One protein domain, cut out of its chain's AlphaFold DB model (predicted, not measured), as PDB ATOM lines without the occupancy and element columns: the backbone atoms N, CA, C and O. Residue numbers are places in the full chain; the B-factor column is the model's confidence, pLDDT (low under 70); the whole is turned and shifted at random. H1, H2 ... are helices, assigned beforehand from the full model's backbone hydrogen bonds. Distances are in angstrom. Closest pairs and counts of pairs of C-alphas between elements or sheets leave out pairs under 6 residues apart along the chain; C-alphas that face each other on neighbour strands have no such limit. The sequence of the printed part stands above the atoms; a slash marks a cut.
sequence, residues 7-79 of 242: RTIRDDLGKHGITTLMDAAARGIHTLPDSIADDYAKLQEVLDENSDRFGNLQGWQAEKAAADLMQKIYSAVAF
ATOM      1  N   ARG A   7      -3.899 -43.271   8.311       90.81
ATOM      2  CA  ARG A   7      -3.727 -44.705   8.555       90.81
ATOM      3  C   ARG A   7      -2.290 -45.040   8.952       90.81
ATOM      4  O   ARG A   7      -2.098 -45.717   9.950       90.81
ATOM      5  N   THR A   8      -1.294 -44.537   8.222       91.94
ATOM      6  CA  THR A   8       0.127 -44.770   8.534       91.94
ATOM      7  C   THR A   8       0.483 -44.267   9.929       91.94
ATOM      8  O   THR A   8       1.176 -44.966  10.661       91.94
ATOM      9  N   ILE A   9      -0.021 -43.094  10.320       91.69
ATOM     10  CA  ILE A   9       0.210 -42.539  11.660       91.69
ATOM     11  C   ILE A   9      -0.426 -43.432  12.729       91.69
ATOM     12  O   ILE A   9       0.246 -43.802  13.688       91.69
ATOM     13  N   ARG A  10      -1.692 -43.836  12.563       92.50
ATOM     14  CA  ARG A  10      -2.373 -44.738  13.511       92.50
ATOM     15  C   ARG A  10      -1.685 -46.098  13.617       92.50
ATOM     16  O   ARG A  10      -1.484 -46.585  14.729       92.50
ATOM     17  N   ASP A  11      -1.283 -46.673  12.487       92.06
ATOM     18  CA  ASP A  11      -0.556 -47.942  12.435       92.06
ATOM     19  C   ASP A  11       0.789 -47.830  13.173       92.06
ATOM     20  O   ASP A  11       1.164 -48.741  13.913       92.06
ATOM     21  N   ASP A  12       1.499 -46.703  13.047       90.88
ATOM     22  CA  ASP A  12       2.770 -46.483  13.744       90.88
ATOM     23  C   ASP A  12       2.584 -46.235  15.252       90.88
ATOM     24  O   ASP A  12       3.320 -46.784  16.076       90.88
ATOM     25  N   LEU A  13       1.547 -45.492  15.659       90.69
ATOM     26  CA  LEU A  13       1.162 -45.369  17.072       90.69
ATOM     27  C   LEU A  13       0.853 -46.747  17.677       90.69
ATOM     28  O   LEU A  13       1.335 -47.058  18.770       90.69
ATOM     29  N   GLY A  14       0.107 -47.586  16.952       90.06
ATOM     30  CA  GLY A  14      -0.246 -48.944  17.365       90.06
ATOM     31  C   GLY A  14       0.961 -49.877  17.442       90.06
ATOM     32  O   GLY A  14       1.162 -50.552  18.451       90.06
ATOM     33  N   LYS A  15       1.842 -49.851  16.437       88.88
ATOM     34  CA  LYS A  15       3.110 -50.606  16.423       88.88
ATOM     35  C   LYS A  15       3.986 -50.288  17.635       88.88
ATOM     36  O   LYS A  15       4.739 -51.138  18.117       88.88
ATOM     37  N   HIS A  16       3.893 -49.061  18.123       86.94
ATOM     38  CA  HIS A  16       4.637 -48.580  19.273       86.94
ATOM     39  C   HIS A  16       3.878 -48.666  20.598       86.94
ATOM     40  O   HIS A  16       4.424 -48.267  21.624       86.94
ATOM     41  N   GLY A  17       2.672 -49.237  20.585       89.62
ATOM     42  CA  GLY A  17       1.849 -49.483  21.763       89.62
ATOM     43  C   GLY A  17       1.202 -48.233  22.356       89.62
ATOM     44  O   GLY A  17       0.559 -48.333  23.392       89.62
ATOM     45  N   ILE A  18       1.315 -47.060  21.721       91.75
ATOM     46  CA  ILE A  18       0.698 -45.834  22.247       91.75
ATOM     47  C   ILE A  18      -0.814 -45.990  22.328       91.75
ATOM     48  O   ILE A  18      -1.393 -45.607  23.334       91.75
ATOM     49  N   THR A  19      -1.447 -46.582  21.315       92.81
ATOM     50  CA  THR A  19      -2.893 -46.837  21.350       92.81
ATOM     51  C   THR A  19      -3.260 -47.696  22.558       92.81
ATOM     52  O   THR A  19      -4.132 -47.318  23.322       92.81
ATOM     53  N   THR A  20      -2.508 -48.769  22.823       93.62
ATOM     54  CA  THR A  20      -2.706 -49.632  23.999       93.62
ATOM     55  C   THR A  20      -2.568 -48.868  25.319       93.62
ATOM     56  O   THR A  20      -3.367 -49.079  26.228       93.62
ATOM     57  N   LEU A  21      -1.572 -47.980  25.425       94.06
ATOM     58  CA  LEU A  21      -1.363 -47.128  26.599       94.06
ATOM     59  C   LEU A  21      -2.537 -46.154  26.805       94.06
ATOM     60  O   LEU A  21      -3.015 -45.992  27.927       94.06
ATOM     61  N   MET A  22      -3.019 -45.527  25.728       95.12
ATOM     62  CA  MET A  22      -4.160 -44.605  25.785       95.12
ATOM     63  C   MET A  22      -5.466 -45.339  26.098       95.12
ATOM     64  O   MET A  22      -6.235 -44.872  26.931       95.12
ATOM     65  N   ASP A  23      -5.696 -46.517  25.516       95.06
ATOM     66  CA  ASP A  23      -6.890 -47.334  25.761       95.06
ATOM     67  C   ASP A  23      -6.945 -47.853  27.205       95.06
ATOM     68  O   ASP A  23      -8.018 -47.990  27.795       95.06
ATOM     69  N   ALA A  24      -5.796 -48.176  27.805       95.88
ATOM     70  CA  ALA A  24      -5.718 -48.520  29.223       95.88
ATOM     71  C   ALA A  24      -6.050 -47.308  30.112       95.88
ATOM     72  O   ALA A  24      -6.836 -47.444  31.052       95.88
ATOM     73  N   ALA A  25      -5.540 -46.122  29.771       95.62
ATOM     74  CA  ALA A  25      -5.870 -44.890  30.483       95.62
ATOM     75  C   ALA A  25      -7.359 -44.515  30.357       95.62
ATOM     76  O   ALA A  25      -8.007 -44.213  31.356       95.62
ATOM     77  N   ALA A  26      -7.933 -44.612  29.155       94.88
ATOM     78  CA  ALA A  26      -9.342 -44.314  28.890       94.88
ATOM     79  C   ALA A  26     -10.304 -45.260  29.632       94.88
ATOM     80  O   ALA A  26     -11.396 -44.853  30.023       94.88
ATOM     81  N   ARG A  27      -9.889 -46.511  29.873       94.62
ATOM     82  CA  ARG A  27     -10.627 -47.483  30.700       94.62
ATOM     83  C   ARG A  27     -10.461 -47.265  32.209       94.62
ATOM     84  O   ARG A  27     -11.060 -47.998  32.987       94.62
ATOM     85  N   GLY A  28      -9.653 -46.293  32.631       95.62
ATOM     86  CA  GLY A  28      -9.399 -46.004  34.045       95.62
ATOM     87  C   GLY A  28      -8.423 -46.968  34.725       95.62
ATOM     88  O   GLY A  28      -8.298 -46.934  35.947       95.62
ATOM     89  N   ILE A  29      -7.705 -47.799  33.960       96.94
ATOM     90  CA  ILE A  29      -6.734 -48.764  34.503       96.94
ATOM     91  C   ILE A  29      -5.566 -48.036  35.179       96.94
ATOM     92  O   ILE A  29      -5.114 -48.408  36.259       96.94
ATOM     93  N   HIS A  30      -5.093 -46.961  34.557       96.75
ATOM     94  CA  HIS A  30      -4.135 -46.022  35.128       96.75
ATOM     95  C   HIS A  30      -4.447 -44.612  34.622       96.75
ATOM     96  O   HIS A  30      -5.318 -44.415  33.781       96.75
ATOM     97  N   THR A  31      -3.728 -43.616  35.129       95.94
ATOM     98  CA  THR A  31      -3.783 -42.249  34.601       95.94
ATOM     99  C   THR A  31      -2.568 -41.974  33.714       95.94
ATOM    100  O   THR A  31      -1.659 -42.799  33.612       95.94
ATOM    101  N   LEU A  32      -2.559 -40.832  33.036       93.56
ATOM    102  CA  LEU A  32      -1.411 -40.305  32.303       93.56
ATOM    103  C   LEU A  32      -1.280 -38.813  32.621       93.56
ATOM    104  O   LEU A  32      -2.260 -38.216  33.067       93.56
ATOM    105  N   PRO A  33      -0.110 -38.194  32.397       92.94
ATOM    106  CA  PRO A  33       0.002 -36.744  32.425       92.94
ATOM    107  C   PRO A  33      -0.980 -36.112  31.431       92.94
ATOM    108  O   PRO A  33      -1.008 -36.527  30.267       92.94
ATOM    109  N   ASP A  34      -1.721 -35.087  31.865       92.00
ATOM    110  CA  ASP A  34      -2.735 -34.401  31.047       92.00
ATOM    111  C   ASP A  34      -2.174 -33.969  29.689       92.00
ATOM    112  O   ASP A  34      -2.798 -34.179  28.656       92.00
ATOM    113  N   SER A  35      -0.925 -33.492  29.659       90.94
ATOM    114  CA  SER A  35      -0.255 -33.093  28.419       90.94
ATOM    115  C   SER A  35      -0.158 -34.213  27.376       90.94
ATOM    116  O   SER A  35      -0.230 -33.937  26.184       90.94
ATOM    117  N   ILE A  36       0.020 -35.472  27.796       92.25
ATOM    118  CA  ILE A  36       0.095 -36.615  26.873       92.25
ATOM    119  C   ILE A  36      -1.300 -36.946  26.336       92.25
ATOM    120  O   ILE A  36      -1.447 -37.186  25.137       92.25
ATOM    121  N   ALA A  37      -2.308 -36.955  27.211       92.06
ATOM    122  CA  ALA A  37      -3.692 -37.211  26.824       92.06
ATOM    123  C   ALA A  37      -4.213 -36.125  25.867       92.06
ATOM    124  O   ALA A  37      -4.786 -36.447  24.828       92.06
ATOM    125  N   ASP A  38      -3.926 -34.856  26.163       94.56
ATOM    126  CA  ASP A  38      -4.291 -33.704  25.339       94.56
ATOM    127  C   ASP A  38      -3.606 -33.731  23.971       94.56
ATOM    128  O   ASP A  38      -4.252 -33.493  22.951       94.56
ATOM    129  N   ASP A  39      -2.299 -34.017  23.919       95.25
ATOM    130  CA  ASP A  39      -1.572 -34.109  22.650       95.25
ATOM    131  C   ASP A  39      -2.077 -35.288  21.802       95.25
ATOM    132  O   ASP A  39      -2.184 -35.165  20.580       95.25
ATOM    133  N   TYR A  40      -2.449 -36.411  22.430       95.31
ATOM    134  CA  TYR A  40      -3.061 -37.543  21.733       95.31
ATOM    135  C   TYR A  40      -4.464 -37.215  21.205       95.31
ATOM    136  O   TYR A  40      -4.767 -37.540  20.057       95.31
ATOM    137  N   ALA A  41      -5.298 -36.538  21.998       95.31
ATOM    138  CA  ALA A  41      -6.626 -36.099  21.576       95.31
ATOM    139  C   ALA A  41      -6.546 -35.116  20.398       95.31
ATOM    140  O   ALA A  41      -7.203 -35.327  19.381       95.31
ATOM    141  N   LYS A  42      -5.655 -34.117  20.481       96.75
ATOM    142  CA  LYS A  42      -5.371 -33.183  19.377       96.75
ATOM    143  C   LYS A  42      -4.862 -33.902  18.137       96.75
ATOM    144  O   LYS A  42      -5.191 -33.511  17.024       96.75
ATOM    145  N   LEU A  43      -4.050 -34.949  18.303       96.56
ATOM    146  CA  LEU A  43      -3.609 -35.749  17.166       96.56
ATOM    147  C   LEU A  43      -4.803 -36.435  16.501       96.56
ATOM    148  O   LEU A  43      -4.916 -36.348  15.286       96.56
ATOM    149  N   GLN A  44      -5.708 -37.066  17.259       95.69
ATOM    150  CA  GLN A  44      -6.906 -37.676  16.669       95.69
ATOM    151  C   GLN A  44      -7.778 -36.647  15.942       95.69
ATOM    152  O   GLN A  44      -8.161 -36.901  14.806       95.69
ATOM    153  N   GLU A  45      -7.991 -35.467  16.529       95.81
ATOM    154  CA  GLU A  45      -8.721 -34.357  15.899       95.81
ATOM    155  C   GLU A  45      -8.076 -33.938  14.568       95.81
ATOM    156  O   GLU A  45      -8.741 -33.924  13.533       95.81
ATOM    157  N   VAL A  46      -6.754 -33.713  14.545       95.81
ATOM    158  CA  VAL A  46      -6.027 -33.389  13.306       95.81
ATOM    159  C   VAL A  46      -6.200 -34.491  12.261       95.81
ATOM    160  O   VAL A  46      -6.423 -34.187  11.087       95.81
ATOM    161  N   LEU A  47      -6.104 -35.762  12.661       94.50
ATOM    162  CA  LEU A  47      -6.271 -36.888  11.744       94.50
ATOM    163  C   LEU A  47      -7.702 -36.982  11.203       94.50
ATOM    164  O   LEU A  47      -7.865 -37.294  10.026       94.50
ATOM    165  N   ASP A  48      -8.719 -36.726  12.017       93.75
ATOM    166  CA  ASP A  48     -10.123 -36.864  11.624       93.75
ATOM    167  C   ASP A  48     -10.603 -35.694  10.761       93.75
ATOM    168  O   ASP A  48     -11.254 -35.911   9.741       93.75
ATOM    169  N   GLU A  49     -10.228 -34.464  11.109       94.50
ATOM    170  CA  GLU A  49     -10.662 -33.261  10.392       94.50
ATOM    171  C   GLU A  49      -9.945 -33.061   9.054       94.50
ATOM    172  O   GLU A  49     -10.495 -32.456   8.134       94.50
ATOM    173  N   ASN A  50      -8.713 -33.564   8.929       93.69
ATOM    174  CA  ASN A  50      -7.858 -33.296   7.771       93.69
ATOM    175  C   ASN A  50      -7.649 -34.520   6.872       93.69
ATOM    176  O   ASN A  50      -6.833 -34.452   5.954       93.69
ATOM    177  N   SER A  51      -8.354 -35.631   7.100       92.00
ATOM    178  CA  SER A  51      -8.287 -36.802   6.216       92.00
ATOM    179  C   SER A  51      -9.323 -36.744   5.098       92.00
ATOM    180  O   SER A  51     -10.498 -36.468   5.329       92.00
ATOM    181  N   ASP A  52      -8.917 -37.083   3.875       89.00
ATOM    182  CA  ASP A  52      -9.877 -37.360   2.806       89.00
ATOM    183  C   ASP A  52     -10.563 -38.726   2.964       89.00
ATOM    184  O   ASP A  52     -10.239 -39.538   3.832       89.00
ATOM    185  N   ARG A  53     -11.492 -39.025   2.049       88.25
ATOM    186  CA  ARG A  53     -12.191 -40.320   1.983       88.25
ATOM    187  C   ARG A  53     -11.273 -41.540   1.809       88.25
ATOM    188  O   ARG A  53     -11.744 -42.665   1.937       88.25
ATOM    189  N   PHE A  54     -10.007 -41.335   1.447       86.69
ATOM    190  CA  PHE A  54      -8.995 -42.379   1.296       86.69
ATOM    191  C   PHE A  54      -8.023 -42.425   2.489       86.69
ATOM    192  O   PHE A  54      -7.151 -43.292   2.524       86.69
ATOM    193  N   GLY A  55      -8.188 -41.538   3.477       86.50
ATOM    194  CA  GLY A  55      -7.356 -41.445   4.673       86.50
ATOM    195  C   GLY A  55      -6.045 -40.681   4.476       86.50
ATOM    196  O   GLY A  55      -5.146 -40.819   5.309       86.50
ATOM    197  N   ASN A  56      -5.894 -39.910   3.395       90.50
ATOM    198  CA  ASN A  56      -4.721 -39.057   3.200       90.50
ATOM    199  C   ASN A  56      -4.914 -37.712   3.891       90.50
ATOM    200  O   ASN A  56      -5.978 -37.103   3.756       90.50
ATOM    201  N   LEU A  57      -3.863 -37.220   4.553       90.56
ATOM    202  CA  LEU A  57      -3.883 -35.881   5.126       90.56
ATOM    203  C   LEU A  57      -3.891 -34.821   4.017       90.56
ATOM    204  O   LEU A  57      -3.131 -34.883   3.043       90.56
ATOM    205  N   GLN A  58      -4.786 -33.851   4.169       90.56
ATOM    206  CA  GLN A  58      -5.012 -32.760   3.236       90.56
ATOM    207  C   GLN A  58      -4.084 -31.591   3.576       90.56
ATOM    208  O   GLN A  58      -4.356 -30.768   4.446       90.56
ATOM    209  N   GLY A  59      -2.979 -31.501   2.837       89.75
ATOM    210  CA  GLY A  59      -2.085 -30.349   2.863       89.75
ATOM    211  C   GLY A  59      -0.943 -30.435   3.879       89.75
ATOM    212  O   GLY A  59      -1.008 -31.086   4.918       89.75
ATOM    213  N   TRP A  60       0.124 -29.702   3.564       91.19
ATOM    214  CA  TRP A  60       1.380 -29.690   4.319       91.19
ATOM    215  C   TRP A  60       1.223 -29.284   5.795       91.19
ATOM    216  O   TRP A  60       1.954 -29.772   6.653       91.19
ATOM    217  N   GLN A  61       0.283 -28.387   6.114       92.94
ATOM    218  CA  GLN A  61       0.074 -27.930   7.492       92.94
ATOM    219  C   GLN A  61      -0.466 -29.047   8.393       92.94
ATOM    220  O   GLN A  61       0.031 -29.203   9.507       92.94
ATOM    221  N   ALA A  62      -1.420 -29.844   7.900       92.25
ATOM    222  CA  ALA A  62      -1.967 -30.986   8.625       92.25
ATOM    223  C   ALA A  62      -0.920 -32.092   8.802       92.25
ATOM    224  O   ALA A  62      -0.751 -32.604   9.907       92.25
ATOM    225  N   GLU A  63      -0.154 -32.404   7.747       92.44
ATOM    226  CA  GLU A  63       0.957 -33.364   7.826       92.44
ATOM    227  C   GLU A  63       1.993 -32.945   8.875       92.44
ATOM    228  O   GLU A  63       2.391 -33.750   9.716       92.44
ATOM    229  N   LYS A  64       2.400 -31.669   8.864       93.44
ATOM    230  CA  LYS A  64       3.356 -31.140   9.838       93.44
ATOM    231  C   LYS A  64       2.798 -31.174  11.262       93.44
ATOM    232  O   LYS A  64       3.494 -31.624  12.164       93.44
ATOM    233  N   ALA A  65       1.557 -30.730  11.469       95.06
ATOM    234  CA  ALA A  65       0.927 -30.734  12.788       95.06
ATOM    235  C   ALA A  65       0.815 -32.155  13.362       95.06
ATOM    236  O   ALA A  65       1.155 -32.378  14.524       95.06
ATOM    237  N   ALA A  66       0.402 -33.122  12.536       94.56
ATOM    238  CA  ALA A  66       0.303 -34.516  12.940       94.56
ATOM    239  C   ALA A  66       1.682 -35.106  13.283       94.56
ATOM    240  O   ALA A  66       1.824 -35.751  14.321       94.56
ATOM    241  N   ALA A  67       2.709 -34.833  12.470       92.75
ATOM    242  CA  ALA A  67       4.080 -35.269  12.739       92.75
ATOM    243  C   ALA A  67       4.651 -34.651  14.030       92.75
ATOM    244  O   ALA A  67       5.256 -35.362  14.833       92.75
ATOM    245  N   ASP A  68       4.422 -33.355  14.265       94.44
ATOM    246  CA  ASP A  68       4.880 -32.653  15.468       94.44
ATOM    247  C   ASP A  68       4.206 -33.220  16.734       94.44
ATOM    248  O   ASP A  68       4.883 -33.477  17.732       94.44
ATOM    249  N   LEU A  69       2.889 -33.463  16.705       95.81
ATOM    250  CA  LEU A  69       2.150 -34.076  17.820       95.81
ATOM    251  C   LEU A  69       2.589 -35.520  18.068       95.81
ATOM    252  O   LEU A  69       2.878 -35.897  19.202       95.81
ATOM    253  N   MET A  70       2.712 -36.317  17.008       92.50
ATOM    254  CA  MET A  70       3.202 -37.691  17.079       92.50
ATOM    255  C   MET A  70       4.602 -37.750  17.705       92.50
ATOM    256  O   MET A  70       4.837 -38.545  18.617       92.50
ATOM    257  N   GLN A  71       5.511 -36.860  17.297       89.69
ATOM    258  CA  GLN A  71       6.845 -36.757  17.885       89.69
ATOM    259  C   GLN A  71       6.800 -36.345  19.361       89.69
ATOM    260  O   GLN A  71       7.539 -36.918  20.160       89.69
ATOM    261  N   LYS A  72       5.938 -35.396  19.752       90.06
ATOM    262  CA  LYS A  72       5.763 -35.005  21.162       90.06
ATOM    263  C   LYS A  72       5.289 -36.170  22.023       90.06
ATOM    264  O   LYS A  72       5.904 -36.439  23.054       90.06
ATOM    265  N   ILE A  73       4.257 -36.890  21.578       90.88
ATOM    266  CA  ILE A  73       3.729 -38.061  22.289       90.88
ATOM    267  C   ILE A  73       4.826 -39.117  22.402       90.88
ATOM    268  O   ILE A  73       5.081 -39.612  23.498       90.88
ATOM    269  N   TYR A  74       5.533 -39.416  21.304       87.12
ATOM    270  CA  TYR A  74       6.653 -40.353  21.330       87.12
ATOM    271  C   TYR A  74       7.730 -39.941  22.314       87.12
ATOM    272  O   TYR A  74       8.181 -40.779  23.090       87.12
ATOM    273  N   SER A  75       8.140 -38.678  22.294       82.38
ATOM    274  CA  SER A  75       9.144 -38.170  23.215       82.38
ATOM    275  C   SER A  75       8.682 -38.303  24.662       82.38
ATOM    276  O   SER A  75       9.472 -38.755  25.479       82.38
ATOM    277  N   ALA A  76       7.418 -38.021  24.975       83.31
ATOM    278  CA  ALA A  76       6.896 -38.128  26.334       83.31
ATOM    279  C   ALA A  76       6.823 -39.579  26.849       83.31
ATOM    280  O   ALA A  76       7.178 -39.844  27.996       83.31
ATOM    281  N   VAL A  77       6.411 -40.537  26.012       82.38
ATOM    282  CA  VAL A  77       6.299 -41.948  26.429       82.38
ATOM    283  C   VAL A  77       7.625 -42.711  26.367       82.38
ATOM    284  O   VAL A  77       7.737 -43.771  26.975       82.38
ATOM    285  N   ALA A  78       8.618 -42.198  25.633       73.50
ATOM    286  CA  ALA A  78       9.894 -42.873  25.397       73.50
ATOM    287  C   ALA A  78      11.089 -42.249  26.126       73.50
ATOM    288  O   ALA A  78      12.024 -42.975  26.435       73.50
ATOM    289  N   PHE A  79      11.097 -40.936  26.376       67.94
ATOM    290  CA  PHE A  79      12.267 -40.213  26.883       67.94
ATOM    291  C   PHE A  79      11.889 -39.228  27.992       67.94
ATOM    292  O   PHE A  79      10.909 -38.501  27.877       67.94
TER     293      PHE A  79
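Overview. This is residues 7 to 79 of the 242 residues of an uncharacterized protein of Streptomyces sp. RLB3-6 (UniProt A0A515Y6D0). A long helical hairpin, H3 and H4, has the shorter H1 running alongside it, nearly parallel to H4, while the short H2 crosses near the end where H3 begins and H4 ends. H3 and H4 are well joined along their lengths, but H1 and H2 sit more loosely beside them, with few close pairs of C-alphas. The printed part has 73 residues with four named helices, H1, H2, H3, H4 in that order, and no named strand; the class is all helix. It is compact, with a radius of gyration of the C-alphas of 12.3 A, and elongated, spanning 35 by 22 by 19 A.

Along the chain. H1 is residues 7 to 15, beginning at C-alpha 7 (-3.727, -44.705, 8.555) and 12.0 A long. H2 is residues 18 to 26, 12.1 A long. H3, residues 34 to 49, measures 22.2 A. H4, residues 60 to 78, measures 26.3 A and ends at C-alpha 78 (9.894, -42.873, 25.397).

Arrangement. H3 and H4 touch and form a hairpin, at a shallow tilt of 29 degrees, opposite ways; their closest C-alphas, of Leu 43 and Ala 66, are 5.9 A apart. H1 and H4 are close but not clearly touching, C-alphas 9 and 70 being the closest at 7.9 A, at a shallow tilt of 3 degrees, the same way. H1 and H3 are near each other. H2 is close to but not clearly touching H3, closest at C-alphas 22 and 37, 7.5 A, with a steep tilt of 67 degrees, only just short of about perpendicular. In H1, H2, H3 and H4 every O i to N i+4 pair is within hydrogen-bond range.

Size, cuts and confidence. The farthest C-alphas, of Ile 29 and Gly 59, are 36.9 A apart. The printed part has no cut. The link from H1 to H2 is tight and the other two are short. Mean pLDDT of the printed part is 91.7; residue 79 is under 70.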